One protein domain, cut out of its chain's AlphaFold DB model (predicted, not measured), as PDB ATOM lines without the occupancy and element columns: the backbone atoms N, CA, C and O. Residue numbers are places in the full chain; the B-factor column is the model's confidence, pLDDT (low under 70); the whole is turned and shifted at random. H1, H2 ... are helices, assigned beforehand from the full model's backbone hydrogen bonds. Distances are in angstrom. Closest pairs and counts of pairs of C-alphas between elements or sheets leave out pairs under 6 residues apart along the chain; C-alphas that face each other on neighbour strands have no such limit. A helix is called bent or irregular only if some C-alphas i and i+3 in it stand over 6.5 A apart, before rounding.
ATOM      1  N   GLY A 536     197.995 190.125 241.398       94.94
ATOM      2  CA  GLY A 536     199.373 190.603 241.293       94.94
ATOM      3  C   GLY A 536     200.156 190.653 242.605       94.94
ATOM      4  O   GLY A 536     201.086 191.451 242.707       94.94
ATOM      5  N   ASN A 537     199.754 189.854 243.600       96.50
ATOM      6  CA  ASN A 537     200.231 189.883 244.989       96.50
ATOM      7  C   ASN A 537     200.085 191.242 245.696       96.50
ATOM      8  O   ASN A 537     200.844 191.545 246.612       96.50
ATOM      9  N   MET A 538     199.098 192.062 245.321       96.00
ATOM     10  CA  MET A 538     198.900 193.382 245.939       96.00
ATOM     11  C   MET A 538     198.649 193.341 247.448       96.00
ATOM     12  O   MET A 538     198.942 194.316 248.133       96.00
ATOM     13  N   ALA A 539     198.116 192.240 247.981       96.69
ATOM     14  CA  ALA A 539     197.876 192.081 249.413       96.69
ATOM     15  C   ALA A 539     199.138 191.699 250.218       96.69
ATOM     16  O   ALA A 539     199.116 191.770 251.448       96.69
ATOM     17  N   ASP A 540     200.238 191.303 249.563       95.94
ATOM     18  CA  ASP A 540     201.472 190.900 250.247       95.94
ATOM     19  C   ASP A 540     202.281 192.135 250.698       95.94
ATOM     20  O   ASP A 540     202.752 192.902 249.856       95.94
ATOM     21  N   PRO A 541     202.517 192.341 252.011       92.69
ATOM     22  CA  PRO A 541     203.279 193.486 252.519       92.69
ATOM     23  C   PRO A 541     204.754 193.524 252.098       92.69
ATOM     24  O   PRO A 541     205.404 194.567 252.245       92.69
ATOM     25  N   ASN A 542     205.293 192.416 251.589       91.69
ATOM     26  CA  ASN A 542     206.656 192.351 251.069       91.69
ATOM     27  C   ASN A 542     206.759 192.860 249.628       91.69
ATOM     28  O   ASN A 542     207.858 193.183 249.175       91.69
ATOM     29  N   VAL A 543     205.635 192.971 248.917       93.38
ATOM     30  CA  VAL A 543     205.589 193.525 247.566       93.38
ATOM     31  C   VAL A 543     205.456 195.040 247.670       93.38
ATOM     32  O   VAL A 543     204.492 195.574 248.212       93.38
ATOM     33  N   TYR A 544     206.447 195.764 247.154       91.62
ATOM     34  CA  TYR A 544     206.321 197.209 247.003       91.62
ATOM     35  C   TYR A 544     205.409 197.520 245.814       91.62
ATOM     36  O   TYR A 544     205.603 196.954 244.738       91.62
ATOM     37  N   LEU A 545     204.448 198.422 246.002       92.94
ATOM     38  CA  LEU A 545     203.590 198.970 244.957       92.94
ATOM     39  C   LEU A 545     203.929 200.451 244.813       92.94
ATOM     40  O   LEU A 545     203.759 201.214 245.762       92.94
ATOM     41  N   ASP A 546     204.432 200.837 243.644       90.69
ATOM     42  CA  ASP A 546     204.725 202.244 243.368       90.69
ATOM     43  C   ASP A 546     203.450 203.027 243.024       90.69
ATOM     44  O   ASP A 546     202.365 202.456 242.853       90.69
ATOM     45  N   GLN A 547     203.575 204.347 242.881       88.94
ATOM     46  CA  GLN A 547     202.442 205.209 242.536       88.94
ATOM     47  C   GLN A 547     201.676 204.752 241.279       88.94
ATOM     48  O   GLN A 547     200.454 204.896 241.230       88.94
ATOM     49  N   ASN A 548     202.345 204.189 240.266       88.25
ATOM     50  CA  ASN A 548     201.658 203.729 239.057       88.25
ATOM     51  C   ASN A 548     200.817 202.485 239.351       88.25
ATOM     52  O   ASN A 548     199.680 202.395 238.890       88.25
ATOM     53  N   ASN A 549     201.339 201.554 240.156       91.38
ATOM     54  CA  ASN A 549     200.554 200.419 240.633       91.38
ATOM     55  C   ASN A 549     199.342 200.883 241.446       91.38
ATOM     56  O   ASN A 549     198.227 200.440 241.179       91.38
ATOM     57  N   LEU A 550     199.546 201.806 242.389       92.12
ATOM     58  CA  LEU A 550     198.474 202.318 243.243       92.12
ATOM     59  C   LEU A 550     197.401 203.061 242.435       92.12
ATOM     60  O   LEU A 550     196.213 202.868 242.685       92.12
ATOM     61  N   ASN A 551     197.780 203.831 241.411       89.75
ATOM     62  CA  ASN A 551     196.821 204.513 240.539       89.75
ATOM     63  C   ASN A 551     195.856 203.537 239.856       89.75
ATOM     64  O   ASN A 551     194.656 203.797 239.791       89.75
ATOM     65  N   MET A 552     196.354 202.384 239.407       88.50
ATOM     66  CA  MET A 552     195.523 201.364 238.760       88.50
ATOM     67  C   MET A 552     194.501 200.737 239.721       88.50
ATOM     68  O   MET A 552     193.421 200.329 239.291       88.50
ATOM     69  N   THR A 553     194.788 200.708 241.027       93.25
ATOM     70  CA  THR A 553     193.850 200.169 242.028       93.25
ATOM     71  C   THR A 553     192.599 201.030 242.209       93.25
ATOM     72  O   THR A 553     191.570 200.522 242.656       93.25
ATOM     73  N   MET A 554     192.636 202.306 241.809       91.94
ATOM     74  CA  MET A 554     191.464 203.187 241.857       91.94
ATOM     75  C   MET A 554     190.334 202.670 240.959       91.94
ATOM     76  O   MET A 554     189.191 202.596 241.407       91.94
ATOM     77  N   ASN A 555     190.660 202.222 239.742       92.12
ATOM     78  CA  ASN A 555     189.684 201.636 238.817       92.12
ATOM     79  C   ASN A 555     189.092 200.334 239.374       92.12
ATOM     80  O   ASN A 555     187.889 200.108 239.279       92.12
ATOM     81  N   LEU A 556     189.914 199.503 240.024       95.75
ATOM     82  CA  LEU A 556     189.447 198.268 240.656       95.75
ATOM     83  C   LEU A 556     188.476 198.553 241.805       95.75
ATOM     84  O   LEU A 556     187.401 197.960 241.844       95.75
ATOM     85  N   ARG A 557     188.811 199.490 242.704       96.31
ATOM     86  CA  ARG A 557     187.919 199.916 243.798       96.31
ATOM     87  C   ARG A 557     186.609 200.505 243.271       96.31
ATOM     88  O   ARG A 557     185.559 200.178 243.814       96.31
ATOM     89  N   ASN A 558     186.660 201.307 242.203       95.44
ATOM     90  CA  ASN A 558     185.455 201.813 241.535       95.44
ATOM     91  C   ASN A 558     184.582 200.667 241.003       95.44
ATOM     92  O   ASN A 558     183.371 200.662 241.167       95.44
ATOM     93  N   ASN A 559     185.187 199.662 240.377       97.00
ATOM     94  CA  ASN A 559     184.425 198.563 239.794       97.00
ATOM     95  C   ASN A 559     183.827 197.650 240.880       97.00
ATOM     96  O   ASN A 559     182.687 197.210 240.737       97.00
ATOM     97  N   PHE A 560     184.532 197.452 242.002       98.25
ATOM     98  CA  PHE A 560     183.986 196.780 243.185       98.25
ATOM     99  C   PHE A 560     182.800 197.547 243.775       98.25
ATOM    100  O   PHE A 560     181.771 196.936 244.062       98.25
ATOM    101  N   SER A 561     182.910 198.872 243.930       97.19
ATOM    102  CA  SER A 561     181.812 199.677 244.474       97.19
ATOM    103  C   SER A 561     180.588 199.659 243.559       97.19
ATOM    104  O   SER A 561     179.483 199.409 244.034       97.19
ATOM    105  N   ARG A 562     180.776 199.820 242.245       96.75
ATOM    106  CA  ARG A 562     179.690 199.737 241.254       96.75
ATOM    107  C   ARG A 562     178.993 198.379 241.258       96.75
ATOM    108  O   ARG A 562     177.767 198.317 241.162       96.75
ATOM    109  N   LEU A 563     179.758 197.290 241.370       98.12
ATOM    110  CA  LEU A 563     179.202 195.942 241.456       98.12
ATOM    111  C   LEU A 563     178.384 195.755 242.737       98.12
ATOM    112  O   LEU A 563     177.239 195.314 242.666       98.12
ATOM    113  N   ALA A 564     178.949 196.113 243.891       97.75
ATOM    114  CA  ALA A 564     178.268 195.992 245.174       97.75
ATOM    115  C   ALA A 564     176.990 196.841 245.221       97.75
ATOM    116  O   ALA A 564     175.952 196.354 245.657       97.75
ATOM    117  N   GLU A 565     177.032 198.072 244.708       95.56
ATOM    118  CA  GLU A 565     175.849 198.924 244.583       95.56
ATOM    119  C   GLU A 565     174.771 198.291 243.707       95.56
ATOM    120  O   GLU A 565     173.613 198.207 244.115       95.56
ATOM    121  N   THR A 566     175.149 197.801 242.524       94.62
ATOM    122  CA  THR A 566     174.207 197.141 241.612       94.62
ATOM    123  C   THR A 566     173.563 195.933 242.291       94.62
ATOM    124  O   THR A 566     172.351 195.759 242.222       94.62
ATOM    125  N   MET A 567     174.343 195.138 243.025       92.75
ATOM    126  CA  MET A 567     173.828 193.992 243.776       92.75
ATOM    127  C   MET A 567     172.878 194.390 244.904       92.75
ATOM    128  O   MET A 567     171.880 193.705 245.108       92.75
ATOM    129  N   LEU A 568     173.141 195.488 245.617       91.31
ATOM    130  CA  LEU A 568     172.189 196.017 246.596       91.31
ATOM    131  C   LEU A 568     170.890 196.442 245.902       91.31
ATOM    132  O   LEU A 568     169.820 196.000 246.310       91.31
ATOM    133  N   ASN A 569     170.967 197.195 244.805       89.88
ATOM    134  CA  ASN A 569     169.781 197.603 244.042       89.88
ATOM    135  C   ASN A 569     168.970 196.403 243.510       89.88
ATOM    136  O   ASN A 569     167.756 196.494 243.364       89.88
ATOM    137  N   GLU A 570     169.623 195.265 243.265       88.44
ATOM    138  CA  GLU A 570     168.997 194.000 242.858       88.44
ATOM    139  C   GLU A 570     168.447 193.147 244.021       88.44
ATOM    140  O   GLU A 570     167.991 192.025 243.787       88.44
ATOM    141  N   GLY A 571     168.518 193.589 245.281       88.19
ATOM    142  CA  GLY A 571     168.096 192.754 246.419       88.19
ATOM    143  C   GLY A 571     169.163 191.781 246.937       88.19
ATOM    144  O   GLY A 571     168.937 191.071 247.917       88.19
ATOM    145  N   LYS A 572     170.344 191.721 246.309       89.94
ATOM    146  CA  LYS A 572     171.399 190.719 246.549       89.94
ATOM    147  C   LYS A 572     172.410 191.180 247.600       89.94
ATOM    148  O   LYS A 572     173.621 191.206 247.371       89.94
ATOM    149  N   ARG A 573     171.913 191.508 248.793       90.38
ATOM    150  CA  ARG A 573     172.716 192.011 249.921       90.38
ATOM    151  C   ARG A 573     173.927 191.140 250.270       90.38
ATOM    152  O   ARG A 573     175.022 191.661 250.454       90.38
ATOM    153  N   ASP A 574     173.739 189.826 250.380       91.25
ATOM    154  CA  ASP A 574     174.824 188.912 250.760       91.25
ATOM    155  C   ASP A 574     175.934 188.875 249.698       91.25
ATOM    156  O   ASP A 574     177.115 188.885 250.040       91.25
ATOM    157  N   SER A 575     175.571 188.910 248.414       94.50
ATOM    158  CA  SER A 575     176.540 189.005 247.319       94.50
ATOM    159  C   SER A 575     177.282 190.342 247.338       94.50
ATOM    160  O   SER A 575     178.496 190.354 247.155       94.50
ATOM    161  N   ALA A 576     176.594 191.449 247.634       96.31
ATOM    162  CA  ALA A 576     177.233 192.755 247.776       96.31
ATOM    163  C   ALA A 576     178.286 192.767 248.897       96.31
ATOM    164  O   ALA A 576     179.383 193.279 248.693       96.31
ATOM    165  N   LEU A 577     177.999 192.151 250.052       96.62
ATOM    166  CA  LEU A 577     178.976 192.026 251.142       96.62
ATOM    167  C   LEU A 577     180.195 191.188 250.729       96.62
ATOM    168  O   LEU A 577     181.314 191.612 250.988       96.62
ATOM    169  N   ILE A 578     180.007 190.076 250.004       97.81
ATOM    170  CA  ILE A 578     181.127 189.287 249.454       97.81
ATOM    171  C   ILE A 578     182.013 190.147 248.543       97.81
ATOM    172  O   ILE A 578     183.237 190.077 248.621       97.81
ATOM    173  N   VAL A 579     181.406 190.969 247.684       98.50
ATOM    174  CA  VAL A 579     182.125 191.866 246.766       98.50
ATOM    175  C   VAL A 579     182.929 192.921 247.531       98.50
ATOM    176  O   VAL A 579     184.097 193.149 247.214       98.50
ATOM    177  N   LEU A 580     182.328 193.549 248.545       98.56
ATOM    178  CA  LEU A 580     182.999 194.547 249.381       98.56
ATOM    179  C   LEU A 580     184.152 193.922 250.185       98.56
ATOM    180  O   LEU A 580     185.260 194.460 250.185       98.56
ATOM    181  N   ASP A 581     183.929 192.755 250.790       98.50
ATOM    182  CA  ASP A 581     184.949 192.042 251.565       98.50
ATOM    183  C   ASP A 581     186.110 191.604 250.672       98.50
ATOM    184  O   ASP A 581     187.277 191.786 251.029       98.50
ATOM    185  N   ARG A 582     185.807 191.131 249.456       98.50
ATOM    186  CA  ARG A 582     186.824 190.792 248.459       98.50
ATOM    187  C   ARG A 582     187.679 192.001 248.090       98.50
ATOM    188  O   ARG A 582     188.893 191.860 247.973       98.50
ATOM    189  N   CYS A 583     187.083 193.189 247.953       98.38
ATOM    190  CA  CYS A 583     187.820 194.430 247.705       98.38
ATOM    191  C   CYS A 583     188.842 194.721 248.818       98.38
ATOM    192  O   CYS A 583     189.980 195.094 248.522       98.38
ATOM    193  N   LEU A 584     188.457 194.555 250.089       98.25
ATOM    194  CA  LEU A 584     189.353 194.777 251.230       98.25
ATOM    195  C   LEU A 584     190.426 193.692 251.365       98.25
ATOM    196  O   LEU A 584     191.546 193.996 251.772       98.25
ATOM    197  N   GLU A 585     190.102 192.449 251.010       98.06
ATOM    198  CA  GLU A 585     191.036 191.321 251.032       98.06
ATOM    199  C   GLU A 585     192.176 191.507 250.023       98.06
ATOM    200  O   GLU A 585     193.345 191.324 250.360       98.06
ATOM    201  N   VAL A 586     191.848 191.891 248.784       97.56
ATOM    202  CA  VAL A 586     192.831 191.981 247.689       97.56
ATOM    203  C   VAL A 586     193.553 193.327 247.629       97.56
ATOM    204  O   VAL A 586     194.637 193.416 247.051       97.56
ATOM    205  N   MET A 587     192.979 194.375 248.231       97.50
ATOM    206  CA  MET A 587     193.567 195.720 248.325       97.50
ATOM    207  C   MET A 587     193.494 196.272 249.763       97.50
ATOM    208  O   MET A 587     192.850 197.309 249.993       97.50
ATOM    209  N   PRO A 588     194.148 195.607 250.737       96.50
ATOM    210  CA  PRO A 588     194.118 196.023 252.130       96.50
ATOM    211  C   PRO A 588     194.915 197.315 252.333       96.50
ATOM    212  O   PRO A 588     195.963 197.520 251.726       96.50
ATOM    213  N   ASP A 589     194.473 198.149 253.275       94.12
ATOM    214  CA  ASP A 589     195.086 199.448 253.605       94.12
ATOM    215  C   ASP A 589     196.605 199.394 253.861       94.12
ATOM    216  O   ASP A 589     197.334 200.334 253.569       94.12
ATOM    217  N   LYS A 590     197.102 198.267 254.382       92.06
ATOM    218  CA  LYS A 590     198.527 198.084 254.691       92.06
ATOM    219  C   LYS A 590     199.427 198.156 253.449       92.06
ATOM    220  O   LYS A 590     200.584 198.547 253.574       92.06
ATOM    221  N   THR A 591     198.933 197.733 252.287       92.94
ATOM    222  CA  THR A 591     199.703 197.669 251.031       92.94
ATOM    223  C   THR A 591     199.134 198.571 249.951       92.94
ATOM    224  O   THR A 591     199.889 199.135 249.163       92.94
ATOM    225  N   VAL A 592     197.813 198.750 249.949       94.88
ATOM    226  CA  VAL A 592     197.082 199.682 249.098       94.88
ATOM    227  C   VAL A 592     196.369 200.677 250.018       94.88
ATOM    228  O   VAL A 592     195.215 200.441 250.389       94.88
ATOM    229  N   PRO A 593     197.027 201.784 250.409       92.62
ATOM    230  CA  PRO A 593     196.465 202.748 251.349       92.62
ATOM    231  C   PRO A 593     195.057 203.205 250.968       92.62
ATOM    232  O   PRO A 593     194.715 203.351 249.783       92.62
ATOM    233  N   PHE A 594     194.208 203.402 251.971       93.62
ATOM    234  CA  PHE A 594     192.873 203.939 251.759       93.62
ATOM    235  C   PHE A 594     192.947 205.372 251.228       93.62
ATOM    236  O   PHE A 594     193.735 206.200 251.674       93.62
ATOM    237  N   ASN A 595     192.119 205.648 250.225       90.38
ATOM    238  CA  ASN A 595     192.005 206.945 249.571       90.38
ATOM    239  C   ASN A 595     190.521 207.276 249.358       90.38
ATOM    240  O   ASN A 595     189.643 206.538 249.804       90.38
ATOM    241  N   LEU A 596     190.232 208.359 248.640       89.69
ATOM    242  CA  LEU A 596     188.869 208.825 248.369       89.69
ATOM    243  C   LEU A 596     187.918 207.758 247.804       89.69
ATOM    244  O   LEU A 596     186.727 207.796 248.105       89.69
ATOM    245  N   MET A 597     188.420 206.770 247.056       91.31
ATOM    246  CA  MET A 597     187.586 205.683 246.520       91.31
ATOM    247  C   MET A 597     186.942 204.835 247.626       91.31
ATOM    248  O   MET A 597     185.898 204.220 247.417       91.31
ATOM    249  N   MET A 598     187.539 204.823 248.820       96.06
ATOM    250  CA  MET A 598     187.031 204.084 249.972       96.06
ATOM    251  C   MET A 598     185.800 204.730 250.611       96.06
ATOM    252  O   MET A 598     185.086 204.036 251.330       96.06
ATOM    253  N   LEU A 599     185.503 206.005 250.317       94.38
ATOM    254  CA  LEU A 599     184.263 206.647 250.762       94.38
ATOM    255  C   LEU A 599     183.053 205.864 250.254       94.38
ATOM    256  O   LEU A 599     182.205 205.451 251.038       94.38
ATOM    257  N   ARG A 600     183.013 205.565 248.950       94.31
ATOM    258  CA  ARG A 600     181.895 204.816 248.372       94.31
ATOM    259  C   ARG A 600     181.814 203.388 248.910       94.31
ATOM    260  O   ARG A 600     180.723 202.897 249.158       94.31
ATOM    261  N   ILE A 601     182.951 202.732 249.136       97.75
ATOM    262  CA  ILE A 601     182.986 201.393 249.741       97.75
ATOM    263  C   ILE A 601     182.419 201.420 251.171       97.75
ATOM    264  O   ILE A 601     181.603 200.568 251.513       97.75
ATOM    265  N   ALA A 602     182.789 202.410 251.991       97.75
ATOM    266  CA  ALA A 602     182.251 202.570 253.344       97.75
ATOM    267  C   ALA A 602     180.738 202.835 253.338       97.75
ATOM    268  O   ALA A 602     180.002 202.203 254.094       97.75
ATOM    269  N   ASP A 603     180.272 203.720 252.451       95.44
ATOM    270  CA  ASP A 603     178.846 203.994 252.236       95.44
ATOM    271  C   ASP A 603     178.075 202.713 251.884       95.44
ATOM    272  O   ASP A 603     177.032 202.430 252.467       95.44
ATOM    273  N   LEU A 604     178.633 201.867 251.014       96.25
ATOM    274  CA  LEU A 604     178.016 200.599 250.625       96.25
ATOM    275  C   LEU A 604     177.997 199.562 251.752       96.25
ATOM    276  O   LEU A 604     177.029 198.809 251.850       96.25
ATOM    277  N   TYR A 605     178.989 199.546 252.647       97.19
ATOM    278  CA  TYR A 605     178.911 198.747 253.874       97.19
ATOM    279  C   TYR A 605     177.765 199.212 254.783       97.19
ATOM    280  O   TYR A 605     177.004 198.381 255.285       97.19
ATOM    281  N   PHE A 606     177.582 200.526 254.964       94.06
ATOM    282  CA  PHE A 606     176.451 201.051 255.736       94.06
ATOM    283  C   PHE A 606     175.108 200.792 255.048       94.06
ATOM    284  O   PHE A 606     174.149 200.394 255.710       94.06
ATOM    285  N   ALA A 607     175.029 200.955 253.726       91.12
ATOM    286  CA  ALA A 607     173.841 200.636 252.940       91.12
ATOM    287  C   ALA A 607     173.493 199.146 253.049       91.12
ATOM    288  O   ALA A 607     172.344 198.799 253.314       91.12
ATOM    289  N   ALA A 608     174.487 198.258 252.957       91.00
ATOM    290  CA  ALA A 608     174.305 196.828 253.166       91.00
ATOM    291  C   ALA A 608     173.881 196.503 254.606       91.00
ATOM    292  O   ALA A 608     173.089 195.588 254.814       91.00
ATOM    293  N   ALA A 609     174.359 197.224 255.622       88.69
ATOM    294  CA  ALA A 609     173.889 197.044 256.997       88.69
ATOM    295  C   ALA A 609     172.422 197.473 257.177       88.69
ATOM    296  O   ALA A 609     171.665 196.799 257.878       88.69
ATOM    297  N   ASN A 610     172.031 198.554 256.500       82.31
ATOM    298  CA  ASN A 610     170.703 199.166 256.547       82.31
ATOM    299  C   ASN A 610     169.733 198.624 255.482       82.31
ATOM    300  O   ASN A 610     168.634 199.157 255.343       82.31
ATOM    301  N   PHE A 611     170.117 197.583 254.738       75.69
ATOM    302  CA  PHE A 611     169.421 197.125 253.534       75.69
ATOM    303  C   PHE A 611     167.927 196.841 253.754       75.69
ATOM    304  O   PHE A 611     167.078 197.320 253.013       75.69
ATOM    305  N   ASN A 612     167.594 196.142 254.842       62.81
ATOM    306  CA  ASN A 612     166.209 195.783 255.178       62.81
ATOM    307  C   ASN A 612     165.395 196.958 255.767       62.81
ATOM    308  O   ASN A 612     164.217 196.795 256.068       62.81
ATOM    309  N   SER A 613     166.017 198.125 255.951       54.16
ATOM    310  CA  SER A 613     165.382 199.369 256.409       54.16
ATOM    311  C   SER A 613     165.071 200.326 255.248       54.16
ATOM    312  O   SER A 613     164.566 201.427 255.488       54.16
ATOM    313  N   MET A 614     165.393 199.945 254.004       52.16
ATOM    314  CA  MET A 614     164.981 200.661 252.798       52.16
ATOM    315  C   MET A 614     163.574 200.184 252.404       52.16
ATOM    316  O   MET A 614     163.398 198.994 252.154       52.16
ATOM    317  N   PRO A 615     162.551 201.057 252.389       51.66
ATOM    318  CA  PRO A 615     161.215 200.652 251.971       51.66
ATOM    319  C   PRO A 615     161.241 200.183 250.511       51.66
ATOM    320  O   PRO A 615     161.664 200.932 249.632       51.66
ATOM    321  N   GLU A 616     160.775 198.961 250.249       50.06
ATOM    322  CA  GLU A 616     160.462 198.515 248.890       50.06
ATOM    323  C   GLU A 616     159.267 199.341 248.410       50.06
ATOM    324  O   GLU A 616     158.284 199.472 249.138       50.06
ATOM    325  N   VAL A 617     159.344 199.932 247.222       55.09
ATOM    326  CA  VAL A 617     158.248 200.715 246.651       55.09
ATOM    327  C   VAL A 617     157.736 199.957 245.437       55.09
ATOM    328  O   VAL A 617     158.511 199.653 244.531       55.09
ATOM    329  N   ASP A 618     156.453 199.604 245.424       55.28
ATOM    330  CA  ASP A 618     155.859 198.952 244.262       55.28
ATOM    331  C   ASP A 618     155.819 199.898 243.047       55.28
ATOM    332  O   ASP A 618     156.064 201.103 243.142       55.28
ATOM    333  N   SER A 619     155.452 199.361 241.881       52.47
ATOM    334  CA  SER A 619     155.307 200.128 240.634       52.47
ATOM    335  C   SER A 619     154.318 201.310 240.707       52.47
ATOM    336  O   SER A 619     154.202 202.060 239.742       52.47
ATOM    337  N   THR A 620     153.583 201.469 241.815       54.25
ATOM    338  CA  THR A 620     152.619 202.552 242.056       54.25
ATOM    339  C   THR A 620     153.094 203.583 243.082       54.25
ATOM    340  O   THR A 620     152.401 204.576 243.303       54.25
ATOM    341  N   GLY A 621     154.270 203.400 243.690       49.41
ATOM    342  CA  GLY A 621     154.760 204.306 244.727       49.41
ATOM    343  C   GLY A 621     154.388 203.895 246.160       49.41
ATOM    344  O   GLY A 621     154.642 204.673 247.081       49.41
ATOM    345  N   MET A 622     153.792 202.715 246.385       43.16
ATOM    346  CA  MET A 622     153.414 202.249 247.727       43.16
ATOM    347  C   MET A 622     154.500 201.396 248.385       43.16
ATOM    348  O   MET A 622     155.074 200.509 247.763       43.16
ATOM    349  N   ILE A 623     154.746 201.650 249.677       53.69
ATOM    350  CA  ILE A 623     155.727 200.914 250.482       53.69
ATOM    351  C   ILE A 623     155.238 199.473 250.706       53.69
ATOM    352  O   ILE A 623     154.307 199.250 251.484       53.69
ATOM    353  N   ILE A 624     155.883 198.491 250.074       54.47
ATOM    354  CA  ILE A 624     155.709 197.073 250.389       54.47
ATOM    355  C   ILE A 624     156.564 196.782 251.619       54.47
ATOM    356  O   ILE A 624     157.779 196.607 251.563       54.47
ATOM    357  N   ASN A 625     155.922 196.759 252.779       44.12
ATOM    358  CA  ASN A 625     156.604 196.424 254.015       44.12
ATOM    359  C   ASN A 625     156.796 194.900 254.078       44.12
ATOM    360  O   ASN A 625     155.860 194.166 254.403       44.12
ATOM    361  N   ARG A 626     157.996 194.404 253.769       46.62
ATOM    362  CA  ARG A 626     158.416 193.058 254.175       46.62
ATOM    363  C   ARG A 626     159.421 193.174 255.307       46.62
ATOM    364  O   ARG A 626     160.619 193.308 255.095       46.62
ATOM    365  N   GLY A 627     158.897 193.081 256.527       46.78
ATOM    366  CA  GLY A 627     159.702 192.798 257.703       46.78
ATOM    367  C   GLY A 627     160.444 191.477 257.516       46.78
ATOM    368  O   GLY A 627     159.851 190.405 257.598       46.78
ATOM    369  N   MET A 628     161.747 191.561 257.271       40.78
ATOM    370  CA  MET A 628     162.689 190.522 257.660       40.78
ATOM    371  C   MET A 628     163.630 191.132 258.692       40.78
ATOM    372  O   MET A 628     164.554 191.879 258.357       40.78
ATOM    373  N   GLU A 629     163.347 190.820 259.957       45.47
ATOM    374  CA  GLU A 629     164.286 191.012 261.056       45.47
ATOM    375  C   GLU A 629     165.606 190.275 260.766       45.47
ATOM    376  O   GLU A 629     165.660 189.270 260.052       45.47
ATOM    377  N   LEU A 630     166.684 190.871 261.262       53.75
ATOM    378  CA  LEU A 630     168.072 190.671 260.861       53.75
ATOM    379  C   LEU A 630     168.647 189.313 261.299       53.75
ATOM    380  O   LEU A 630     168.183 188.683 262.244       53.75
ATOM    381  N   ASN A 631     169.792 188.953 260.709       59.50
ATOM    382  CA  ASN A 631     170.876 188.393 261.517       59.50
ATOM    383  C   ASN A 631     171.772 189.564 261.952       59.50
ATOM    384  O   ASN A 631     172.541 190.090 261.139       59.50
ATOM    385  N   ASP A 632     171.644 189.987 263.212       68.38
ATOM    386  CA  ASP A 632     172.337 191.148 263.795       68.38
ATOM    387  C   ASP A 632     173.860 191.124 263.589       68.38
ATOM    388  O   ASP A 632     174.492 192.177 263.486       68.38
ATOM    389  N   ALA A 633     174.464 189.938 263.474       83.12
ATOM    390  CA  ALA A 633     175.912 189.796 263.366       83.12
ATOM    391  C   ALA A 633     176.481 190.396 262.067       83.12
ATOM    392  O   ALA A 633     177.455 191.145 262.120       83.12
ATOM    393  N   LYS A 634     175.866 190.115 260.905       84.56
ATOM    394  CA  LYS A 634     176.354 190.617 259.603       84.56
ATOM    395  C   LYS A 634     176.193 192.133 259.482       84.56
ATOM    396  O   LYS A 634     177.095 192.810 259.004       84.56
ATOM    397  N   SER A 635     175.060 192.673 259.939       86.12
ATOM    398  CA  SER A 635     174.826 194.123 259.932       86.12
ATOM    399  C   SER A 635     175.805 194.853 260.842       86.12
ATOM    400  O   SER A 635     176.369 195.867 260.440       86.12
ATOM    401  N   LYS A 636     176.052 194.315 262.042       88.94
ATOM    402  CA  LYS A 636     177.030 194.881 262.972       88.94
ATOM    403  C   LYS A 636     178.444 194.857 262.390       88.94
ATOM    404  O   LYS A 636     179.119 195.878 262.445       88.94
ATOM    405  N   ALA A 637     178.854 193.742 261.782       93.06
ATOM    406  CA  ALA A 637     180.161 193.625 261.134       93.06
ATOM    407  C   ALA A 637     180.328 194.617 259.966       93.06
ATOM    408  O   ALA A 637     181.376 195.247 259.833       93.06
ATOM    409  N   ALA A 638     179.284 194.816 259.154       94.06
ATOM    410  CA  ALA A 638     179.305 195.795 258.068       94.06
ATOM    411  C   ALA A 638     179.422 197.241 258.591       94.06
ATOM    412  O   ALA A 638     180.251 198.001 258.092       94.06
ATOM    413  N   ILE A 639     178.671 197.612 259.638       94.12
ATOM    414  CA  ILE A 639     178.797 198.932 260.294       94.12
ATOM    415  C   ILE A 639     180.207 199.128 260.859       94.12
ATOM    416  O   ILE A 639     180.802 200.190 260.673       94.12
ATOM    417  N   GLU A 640     180.754 198.116 261.532       96.12
ATOM    418  CA  GLU A 640     182.102 198.154 262.111       96.12
ATOM    419  C   GLU A 640     183.175 198.344 261.028       96.12
ATOM    420  O   GLU A 640     184.072 199.178 261.172       96.12
ATOM    421  N   THR A 641     183.034 197.642 259.905       97.62
ATOM    422  CA  THR A 641     183.940 197.755 258.755       97.62
ATOM    423  C   THR A 641     183.860 199.141 258.114       97.62
ATOM    424  O   THR A 641     184.890 199.795 257.943       97.62
ATOM    425  N   GLY A 642     182.651 199.639 257.830       97.38
ATOM    426  CA  GLY A 642     182.448 200.992 257.298       97.38
ATOM    427  C   GLY A 642     183.006 202.075 258.227       97.38
ATOM    428  O   GLY A 642     183.707 202.982 257.777       97.38
ATOM    429  N   THR A 643     182.786 201.934 259.538       97.69
ATOM    430  CA  THR A 643     183.331 202.837 260.569       97.69
ATOM    431  C   THR A 643     184.858 202.831 260.566       97.69
ATOM    432  O   THR A 643     185.477 203.892 260.528       97.69
ATOM    433  N   THR A 644     185.471 201.644 260.509       97.94
ATOM    434  CA  THR A 644     186.932 201.485 260.457       97.94
ATOM    435  C   THR A 644     187.533 202.180 259.234       97.94
ATOM    436  O   THR A 644     188.580 202.820 259.336       97.94
ATOM    437  N   ILE A 645     186.873 202.089 258.075       97.94
ATOM    438  CA  ILE A 645     187.308 202.790 256.862       97.94
ATOM    439  C   ILE A 645     187.283 204.310 257.083       97.94
ATOM    440  O   ILE A 645     188.279 204.974 256.787       97.94
ATOM    441  N   LEU A 646     186.190 204.865 257.624       97.69
ATOM    442  CA  LEU A 646     186.096 206.312 257.857       97.69
ATOM    443  C   LEU A 646     187.130 206.803 258.876       97.69
ATOM    444  O   LEU A 646     187.717 207.861 258.665       97.69
ATOM    445  N   HIS A 647     187.391 206.041 259.944       97.06
ATOM    446  CA  HIS A 647     188.428 206.374 260.925       97.06
ATOM    447  C   HIS A 647     189.814 206.445 260.288       97.06
ATOM    448  O   HIS A 647     190.510 207.438 260.472       97.06
ATOM    449  N   LYS A 648     190.187 205.461 259.464       95.25
ATOM    450  CA  LYS A 648     191.479 205.461 258.758       95.25
ATOM    451  C   LYS A 648     191.637 206.635 257.796       95.25
ATOM    452  O   LYS A 648     192.719 207.219 257.704       95.25
ATOM    453  N   LEU A 649     190.568 206.998 257.083       95.38
ATOM    454  CA  LEU A 649     190.581 208.185 256.229       95.38
ATOM    455  C   LEU A 649     190.736 209.452 257.078       95.38
ATOM    456  O   LEU A 649     191.596 210.273 256.775       95.38
ATOM    457  N   ALA A 650     189.971 209.585 258.163       95.69
ATOM    458  CA  ALA A 650     190.070 210.727 259.064       95.69
ATOM    459  C   ALA A 650     191.484 210.872 259.648       95.69
ATOM    460  O   ALA A 650     192.038 211.964 259.618       95.69
ATOM    461  N   ASP A 651     192.104 209.777 260.099       93.88
ATOM    462  CA  ASP A 651     193.477 209.772 260.619       93.88
ATOM    463  C   ASP A 651     194.481 210.232 259.558       93.88
ATOM    464  O   ASP A 651     195.379 211.024 259.844       93.88
ATOM    465  N   THR A 652     194.323 209.762 258.320       92.06
ATOM    466  CA  THR A 652     195.195 210.145 257.202       92.06
ATOM    467  C   THR A 652     195.118 211.646 256.932       92.06
ATOM    468  O   THR A 652     196.138 212.336 256.967       92.06
ATOM    469  N   TYR A 653     193.909 212.170 256.722       92.94
ATOM    470  CA  TYR A 653     193.722 213.575 256.365       92.94
ATOM    471  C   TYR A 653     193.975 214.526 257.536       92.94
ATOM    472  O   TYR A 653     194.465 215.629 257.318       92.94
ATOM    473  N   GLU A 654     193.711 214.112 258.776       93.56
ATOM    474  CA  GLU A 654     194.067 214.897 259.959       93.56
ATOM    475  C   GLU A 654     195.588 215.070 260.065       93.56
ATOM    476  O   GLU A 654     196.051 216.201 260.196       93.56
ATOM    477  N   ASN A 655     196.371 213.996 259.902       92.31
ATOM    478  CA  ASN A 655     197.838 214.078 259.893       92.31
ATOM    479  C   ASN A 655     198.367 214.992 258.773       92.31
ATOM    480  O   ASN A 655     199.266 215.805 259.007       92.31
ATOM    481  N   ASP A 656     197.806 214.883 257.565       91.75
ATOM    482  CA  ASP A 656     198.179 215.750 256.443       91.75
ATOM    483  C   ASP A 656     197.865 217.226 256.756       91.75
ATOM    484  O   ASP A 656     198.719 218.098 256.569       91.75
ATOM    485  N   ILE A 657     196.682 217.520 257.312       93.56
ATOM    486  CA  ILE A 657     196.297 218.885 257.695       93.56
ATOM    487  C   ILE A 657     197.196 219.427 258.809       93.56
ATOM    488  O   ILE A 657     197.614 220.584 258.747       93.56
ATOM    489  N   GLU A 658     197.532 218.628 259.822       92.88
ATOM    490  CA  GLU A 658     198.441 219.060 260.887       92.88
ATOM    491  C   GLU A 658     199.821 219.444 260.343       92.88
ATOM    492  O   GLU A 658     200.384 220.476 260.738       92.88
ATOM    493  N   TYR A 659     200.337 218.682 259.377       92.94
ATOM    494  CA  TYR A 659     201.556 219.050 258.669       92.94
ATOM    495  C   TYR A 659     201.385 220.354 257.883       92.94
ATOM    496  O   TYR A 659     202.220 221.257 258.002       92.94
ATOM    497  N   TYR A 660     200.295 220.514 257.134       93.50
ATOM    498  CA  TYR A 660     200.036 221.736 256.372       93.50
ATOM    499  C   TYR A 660     199.909 222.975 257.268       93.50
ATOM    500  O   TYR A 660     200.455 224.034 256.953       93.50
ATOM    501  N   LEU A 661     199.262 222.850 258.427       92.31
ATOM    502  CA  LEU A 661     199.181 223.913 259.430       92.31
ATOM    503  C   LEU A 661     200.558 224.265 259.998       92.31
ATOM    504  O   LEU A 661     200.817 225.428 260.303       92.31
ATOM    505  N   SER A 662     201.472 223.296 260.087       91.88
ATOM    506  CA  SER A 662     202.852 223.552 260.512       91.88
ATOM    507  C   SER A 662     203.650 224.421 259.532       91.88
ATOM    508  O   SER A 662     204.650 225.022 259.926       91.88
ATOM    509  N   LEU A 663     203.197 224.527 258.277       91.88
ATOM    510  CA  LEU A 663     203.784 225.403 257.261       91.88
ATOM    511  C   LEU A 663     203.295 226.850 257.380       91.88
ATOM    512  O   LEU A 663     203.852 227.726 256.713       91.88
ATOM    513  N   LYS A 664     202.286 227.138 258.211       89.69
ATOM    514  CA  LYS A 664     201.743 228.488 258.389       89.69
ATOM    515  C   LYS A 664     202.840 229.463 258.829       89.69
ATOM    516  O   LYS A 664     203.639 229.177 259.715       89.69
ATOM    517  N   GLY A 665     202.899 230.621 258.169       86.44
ATOM    518  CA  GLY A 665     203.950 231.624 258.382       86.44
ATOM    519  C   GLY A 665     205.257 231.365 257.621       86.44
ATOM    520  O   GLY A 665     206.142 232.218 257.639       86.44
ATOM    521  N   THR A 666     205.382 230.241 256.907       88.06
ATOM    522  CA  THR A 666     206.508 229.979 255.995       88.06
ATOM    523  C   THR A 666     206.164 230.380 254.551       88.06
ATOM    524  O   THR A 666     204.982 230.417 254.191       88.06
ATOM    525  N   PRO A 667     207.163 230.622 253.676       86.44
ATOM    526  CA  PRO A 667     206.928 230.843 252.242       86.44
ATOM    527  C   PRO A 667     206.205 229.680 251.545       86.44
ATOM    528  O   PRO A 667     205.564 229.882 250.516       86.44
ATOM    529  N   HIS A 668     206.275 228.479 252.124       88.56
ATOM    530  CA  HIS A 668     205.739 227.243 251.558       88.56
ATOM    531  C   HIS A 668     204.229 227.080 251.739       88.56
ATOM    532  O   HIS A 668     203.616 226.311 251.009       88.56
ATOM    533  N   TYR A 669     203.605 227.813 252.671       88.94
ATOM    534  CA  TYR A 669     202.173 227.667 252.970       88.94
ATOM    535  C   TYR A 669     201.280 227.900 251.743       88.94
ATOM    536  O   TYR A 669     200.308 227.186 251.525       88.94
ATOM    537  N   LYS A 670     201.645 228.860 250.884       85.88
ATOM    538  CA  LYS A 670     200.896 229.151 249.650       85.88
ATOM    539  C   LYS A 670     200.954 228.010 248.631       85.88
ATOM    540  O   LYS A 670     200.066 227.901 247.798       85.88
ATOM    541  N   LEU A 671     201.981 227.161 248.699       86.44
ATOM    542  CA  LEU A 671     202.178 226.045 247.768       86.44
ATOM    543  C   LEU A 671     201.319 224.822 248.119       86.44
ATOM    544  O   LEU A 671     201.220 223.910 247.305       86.44
ATOM    545  N   ILE A 672     200.710 224.798 249.310       89.12
ATOM    546  CA  ILE A 672     199.872 223.688 249.791       89.12
ATOM    547  C   ILE A 672     198.406 224.083 249.987       89.12
ATOM    548  O   ILE A 672     197.624 223.292 250.503       89.12
ATOM    549  N   GLU A 673     198.001 225.291 249.584       86.44
ATOM    550  CA  GLU A 673     196.636 225.795 249.803       86.44
ATOM    551  C   GLU A 673     195.578 224.889 249.156       86.44
ATOM    552  O   GLU A 673     194.558 224.573 249.769       86.44
ATOM    553  N   ARG A 674     195.863 224.390 247.946       86.88
ATOM    554  CA  ARG A 674     195.002 223.418 247.262       86.88
ATOM    555  C   ARG A 674     194.918 222.091 248.019       86.88
ATOM    556  O   ARG A 674     193.819 221.570 248.186       86.88
ATOM    557  N   ASP A 675     196.054 221.565 248.470       89.75
ATOM    558  CA  ASP A 675     196.122 220.283 249.182       89.75
ATOM    559  C   ASP A 675     195.388 220.373 250.538       89.75
ATOM    560  O   ASP A 675     194.607 219.490 250.889       89.75
ATOM    561  N   MET A 676     195.540 221.497 251.250       91.62
ATOM    562  CA  MET A 676     194.796 221.820 252.472       91.62
ATOM    563  C   MET A 676     193.284 221.866 252.231       91.62
ATOM    564  O   MET A 676     192.520 221.238 252.965       91.62
ATOM    565  N   GLY A 677     192.843 222.594 251.199       92.06
ATOM    566  CA  GLY A 677     191.426 222.695 250.853       92.06
ATOM    567  C   GLY A 677     190.811 221.336 250.519       92.06
ATOM    568  O   GLY A 677     189.709 221.032 250.973       92.06
ATOM    569  N   GLN A 678     191.544 220.491 249.787       91.75
ATOM    570  CA  GLN A 678     191.122 219.123 249.490       91.75
ATOM    571  C   GLN A 678     190.982 218.292 250.767       91.75
ATOM    572  O   GLN A 678     189.922 217.711 250.979       91.75
ATOM    573  N   ALA A 679     191.994 218.270 251.638       92.69
ATOM    574  CA  ALA A 679     191.958 217.485 252.872       92.69
ATOM    575  C   ALA A 679     190.798 217.894 253.802       92.69
ATOM    576  O   ALA A 679     190.094 217.033 254.336       92.69
ATOM    577  N   LEU A 680     190.538 219.201 253.943       94.50
ATOM    578  CA  LEU A 680     189.389 219.716 254.697       94.50
ATOM    579  C   LEU A 680     188.051 219.281 254.082       94.50
ATOM    580  O   LEU A 680     187.146 218.882 254.817       94.50
ATOM    581  N   ALA A 681     187.930 219.317 252.751       94.75
ATOM    582  CA  ALA A 681     186.731 218.855 252.057       94.75
ATOM    583  C   ALA A 681     186.489 217.354 252.280       94.75
ATOM    584  O   ALA A 681     185.349 216.952 252.512       94.75
ATOM    585  N   VAL A 682     187.545 216.528 252.296       94.62
ATOM    586  CA  VAL A 682     187.397 215.098 252.616       94.62
ATOM    587  C   VAL A 682     186.879 214.900 254.034       94.62
ATOM    588  O   VAL A 682     185.944 214.132 254.236       94.62
ATOM    589  N   MET A 683     187.426 215.614 255.020       95.31
ATOM    590  CA  MET A 683     186.961 215.515 256.408       95.31
ATOM    591  C   MET A 683     185.472 215.868 256.555       95.31
ATOM    592  O   MET A 683     184.744 215.197 257.289       95.31
ATOM    593  N   GLN A 684     184.995 216.884 255.831       95.69
ATOM    594  CA  GLN A 684     183.567 217.223 255.786       95.69
ATOM    595  C   GLN A 684     182.735 216.121 255.124       95.69
ATOM    596  O   GLN A 684     181.641 215.799 255.596       95.69
ATOM    597  N   GLU A 685     183.260 215.517 254.062       95.69
ATOM    598  CA  GLU A 685     182.604 214.427 253.348       95.69
ATOM    599  C   GLU A 685     182.459 213.167 254.215       95.69
ATOM    600  O   GLU A 685     181.401 212.538 254.201       95.69
ATOM    601  N   LEU A 686     183.448 212.853 255.063       96.69
ATOM    602  CA  LEU A 686     183.352 211.774 256.058       96.69
ATOM    603  C   LEU A 686     182.171 211.994 257.020       96.69
ATOM    604  O   LEU A 686     181.399 211.070 257.283       96.69
ATOM    605  N   ILE A 687     181.995 213.227 257.512       96.88
ATOM    606  CA  ILE A 687     180.872 213.600 258.389       96.88
ATOM    607  C   ILE A 687     179.543 213.474 257.639       96.88
ATOM    608  O   ILE A 687     178.576 212.927 258.176       96.88
ATOM    609  N   ARG A 688     179.482 213.976 256.398       95.31
ATOM    610  CA  ARG A 688     178.284 213.914 255.549       95.31
ATOM    611  C   ARG A 688     177.850 212.466 255.324       95.31
ATOM    612  O   ARG A 688     176.675 212.153 255.504       95.31
ATOM    613  N   LEU A 689     178.794 211.591 254.986       93.06
ATOM    614  CA  LEU A 689     178.559 210.168 254.759       93.06
ATOM    615  C   LEU A 689     178.051 209.478 256.029       93.06
ATOM    616  O   LEU A 689     177.001 208.833 255.989       93.06
ATOM    617  N   ALA A 690     178.725 209.671 257.169       92.44
ATOM    618  CA  ALA A 690     178.292 209.114 258.451       92.44
ATOM    619  C   ALA A 690     176.867 209.566 258.823       92.44
ATOM    620  O   ALA A 690     176.056 208.761 259.286       92.44
ATOM    621  N   ARG A 691     176.530 210.837 258.561       91.88
ATOM    622  CA  ARG A 691     175.194 211.398 258.812       91.88
ATOM    623  C   ARG A 691     174.132 210.788 257.901       91.88
ATOM    624  O   ARG A 691     173.090 210.366 258.394       91.88
ATOM    625  N   ASN A 692     174.400 210.693 256.599       87.69
ATOM    626  CA  ASN A 692     173.487 210.059 255.643       87.69
ATOM    627  C   ASN A 692     173.248 208.579 255.978       87.69
ATOM    628  O   ASN A 692     172.139 208.075 255.819       87.69
ATOM    629  N   SER A 693     174.270 207.916 256.520       85.94
ATOM    630  CA  SER A 693     174.231 206.527 256.979       85.94
ATOM    631  C   SER A 693     173.638 206.339 258.386       85.94
ATOM    632  O   SER A 693     173.636 205.216 258.896       85.94
ATOM    633  N   LYS A 694     173.133 207.411 259.020       87.75
ATOM    634  CA  LYS A 694     172.537 207.425 260.373       87.75
ATOM    635  C   LYS A 694     173.477 206.906 261.477       87.75
ATOM    636  O   LYS A 694     173.043 206.237 262.411       87.75
ATOM    637  N   GLN A 695     174.772 207.205 261.373       89.19
ATOM    638  CA  GLN A 695     175.798 206.813 262.347       89.19
ATOM    639  C   GLN A 695     176.071 207.947 263.354       89.19
ATOM    640  O   GLN A 695     177.145 208.545 263.356       89.19
ATOM    641  N   ASP A 696     175.103 208.268 264.218       91.44
ATOM    642  CA  ASP A 696     175.135 209.475 265.073       91.44
ATOM    643  C   ASP A 696     176.360 209.570 266.000       91.44
ATOM    644  O   ASP A 696     176.923 210.652 266.194       91.44
ATOM    645  N   ALA A 697     176.802 208.441 266.567       93.19
ATOM    646  CA  ALA A 697     177.996 208.400 267.412       93.19
ATOM    647  C   ALA A 697     179.259 208.784 266.623       93.19
ATOM    648  O   ALA A 697     180.058 209.595 267.092       93.19
ATOM    649  N   LEU A 698     179.384 208.257 265.402       94.19
ATOM    650  CA  LEU A 698     180.493 208.539 264.495       94.19
ATOM    651  C   LEU A 698     180.451 209.985 263.986       94.19
ATOM    652  O   LEU A 698     181.484 210.643 263.928       94.19
ATOM    653  N   VAL A 699     179.260 210.525 263.694       96.88
ATOM    654  CA  VAL A 699     179.080 211.945 263.339       96.88
ATOM    655  C   VAL A 699     179.617 212.846 264.447       96.88
ATOM    656  O   VAL A 699     180.416 213.739 264.175       96.88
ATOM    657  N   LYS A 700     179.218 212.602 265.702       97.12
ATOM    658  CA  LYS A 700     179.665 213.408 266.845       97.12
ATOM    659  C   LYS A 700     181.183 213.359 267.024       97.12
ATOM    660  O   LYS A 700     181.791 214.378 267.350       97.12
ATOM    661  N   GLU A 701     181.784 212.191 266.822       97.50
ATOM    662  CA  GLU A 701     183.232 212.005 266.878       97.50
ATOM    663  C   GLU A 701     183.949 212.790 265.768       97.50
ATOM    664  O   GLU A 701     184.802 213.632 266.059       97.50
ATOM    665  N   LEU A 702     183.566 212.571 264.506       97.44
ATOM    666  CA  LEU A 702     184.185 213.206 263.340       97.44
ATOM    667  C   LEU A 702     183.997 214.731 263.341       97.44
ATOM    668  O   LEU A 702     184.930 215.461 263.016       97.44
ATOM    669  N   GLU A 703     182.837 215.240 263.773       97.50
ATOM    670  CA  GLU A 703     182.623 216.679 263.974       97.50
ATOM    671  C   GLU A 703     183.553 217.260 265.043       97.50
ATOM    672  O   GLU A 703     184.022 218.390 264.903       97.50
ATOM    673  N   GLY A 704     183.818 216.509 266.118       96.94
ATOM    674  CA  GLY A 704     184.771 216.901 267.154       96.94
ATOM    675  C   GLY A 704     186.187 217.039 266.596       96.94
ATOM    676  O   GLY A 704     186.832 218.068 266.811       96.94
ATOM    677  N   ARG A 705     186.631 216.043 265.819       96.19
ATOM    678  CA  ARG A 705     187.933 216.048 265.131       96.19
ATOM    679  C   ARG A 705     188.043 217.206 264.138       96.19
ATOM    680  O   ARG A 705     188.987 217.990 264.202       96.19
ATOM    681  N   PHE A 706     187.036 217.385 263.281       95.69
ATOM    682  CA  PHE A 706     187.012 218.474 262.303       95.69
ATOM    683  C   PHE A 706     187.050 219.854 262.969       95.69
ATOM    684  O   PHE A 706     187.857 220.690 262.573       95.69
ATOM    685  N   LYS A 707     186.261 220.088 264.029       95.19
ATOM    686  CA  LYS A 707     186.284 221.356 264.782       95.19
ATOM    687  C   LYS A 707     187.656 221.651 265.386       95.19
ATOM    688  O   LYS A 707     188.082 222.803 265.374       95.19
ATOM    689  N   ALA A 708     188.355 220.641 265.907       93.75
ATOM    690  CA  ALA A 708     189.697 220.824 266.463       93.75
ATOM    691  C   ALA A 708     190.696 221.295 265.393       93.75
ATOM    692  O   ALA A 708     191.501 222.197 265.637       93.75
ATOM    693  N   VAL A 709     190.611 220.725 264.192       92.19
ATOM    694  CA  VAL A 709     191.431 221.117 263.041       92.19
ATOM    695  C   VAL A 709     191.040 222.501 262.510       92.19
ATOM    696  O   VAL A 709     191.902 223.354 262.298       92.19
ATOM    697  N   GLU A 710     189.744 222.761 262.358       90.62
ATOM    698  CA  GLU A 710     189.188 224.029 261.878       90.62
ATOM    699  C   GLU A 710     189.577 225.208 262.788       90.62
ATOM    700  O   GLU A 710     189.988 226.269 262.313       90.62
ATOM    701  N   GLN A 711     189.542 225.011 264.110       91.38
ATOM    702  CA  GLN A 711     190.001 226.011 265.076       91.38
ATOM    703  C   GLN A 711     191.476 226.370 264.873       91.38
ATOM    704  O   GLN A 711     191.822 227.553 264.883       91.38
ATOM    705  N   LYS A 712     192.348 225.377 264.646       89.31
ATOM    706  CA  LYS A 712     193.767 225.622 264.338       89.31
ATOM    707  C   LYS A 712     193.918 226.366 263.004       89.31
ATOM    708  O   LYS A 712     194.721 227.295 262.916       89.31
ATOM    709  N   TYR A 713     193.120 226.017 261.995       86.88
ATOM    710  CA  TYR A 713     193.137 226.662 260.679       86.88
ATOM    711  C   TYR A 713     192.815 228.164 260.754       86.88
ATOM    712  O   TYR A 713     193.583 228.990 260.243       86.88
ATOM    713  N   TYR A 714     191.743 228.532 261.466       85.56
ATOM    714  CA  TYR A 714     191.320 229.928 261.633       85.56
ATOM    715  C   TYR A 714     192.060 230.700 262.735       85.56
ATOM    716  O   TYR A 714     191.999 231.932 262.745       85.56
ATOM    717  N   SER A 715     192.766 230.023 263.649       80.25
ATOM    718  CA  SER A 715     193.601 230.695 264.655       80.25
ATOM    719  C   SER A 715     194.662 231.551 263.957       80.25
ATOM    720  O   SER A 715     195.353 231.051 263.076       80.25
TER     721      SER A 715
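Overview. This is residues 536 to 715 of the 716 residues of an uncharacterized protein of Bacteroidetes bacterium ADurb.Bin397 (UniProt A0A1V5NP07). Six helices make an up-and-down bundle of two triangles, H1, H2 and H3 in one and H4, H5 and H6 in the other, with H3 and H4 side by side where the two meet. A long loop, residues 610 to 631, runs from H3 to H4 at one end of the bundle. The printed part has 180 residues with six named helices, H1 to H6 in chain order, and no named strand, and its class is all helix. It is only just compact, close to loose, with a radius of gyration of the C-alphas of 18.8 A and spans of 61 by 41 by 29 A.

Arrangement. The longest helix, H4, residues 632 to 662, touches H3, residues 597 to 609, with its residues 634 to 646 alone; the closest C-alphas, of Ala 609 and Ser 635, are 4.2 A apart. H3 and H4 form a hairpin at a shallow tilt of 27 degrees. With residues 646 to 660 alone, H4 touches H5, residues 669 to 692, closest at C-alphas Tyr 653 and Ala 679, 5.5 A. H6, residues 696 to 714, runs the same way as H4 at a shallow tilt of 4 degrees and touches it, closest at C-alphas Leu 661 and Tyr 713, 6.8 A. H5 and H6 are a hairpin, closest at C-alphas Ile 687 and Val 699, 5.5 A. H3 is the hub, touching four helices. It touches H1, residues 547 to 569, at C-alphas Ser 561 and Ile 601, 5.7 A, and H2, residues 573 to 586, at C-alphas Arg 573 and Ala 608, 6.0 A. H3 and H5 only just touch, with 3 pairs of C-alphas within 8 A. H1 and H2 are a hairpin at 10 degrees, closest at C-alphas Ala 564 and Ala 576, 4.3 A. H1 is apart from H4, H5 and H6. Every O i to N i+4 pair is within hydrogen-bond range in H2, H4 and H6; the counts are 16 of 19 in H1, 8 of 9 in H3 and 17 of 20 in H5.

Along the chain. H4 is 44.6 A long, from C-alpha 632 at (172.337, 191.148, 263.795). H5 measures 33.8 A, H1 33.6 A and H6 26.3 A. H5 is irregular, with C-alphas 671 and 674 7.7 A apart, and has a kink of 33 degrees near residue 676. H1 begins at C-alpha 547, (202.442, 205.209, 242.536), and H6 ends at C-alpha 714, (191.320, 229.928, 261.633).

Size, cuts and confidence. The C-alphas farthest apart, of Thr 620 and Pro 667, are 62.1 A apart. The printed part has no cut. The link from H3 to H4 is long, with 22 residues. In it residues 616 to 617 pair antiparallel with residues 623 to 624. Residues 612 to 632 have pLDDT under 70; the mean of the printed part is 88.2.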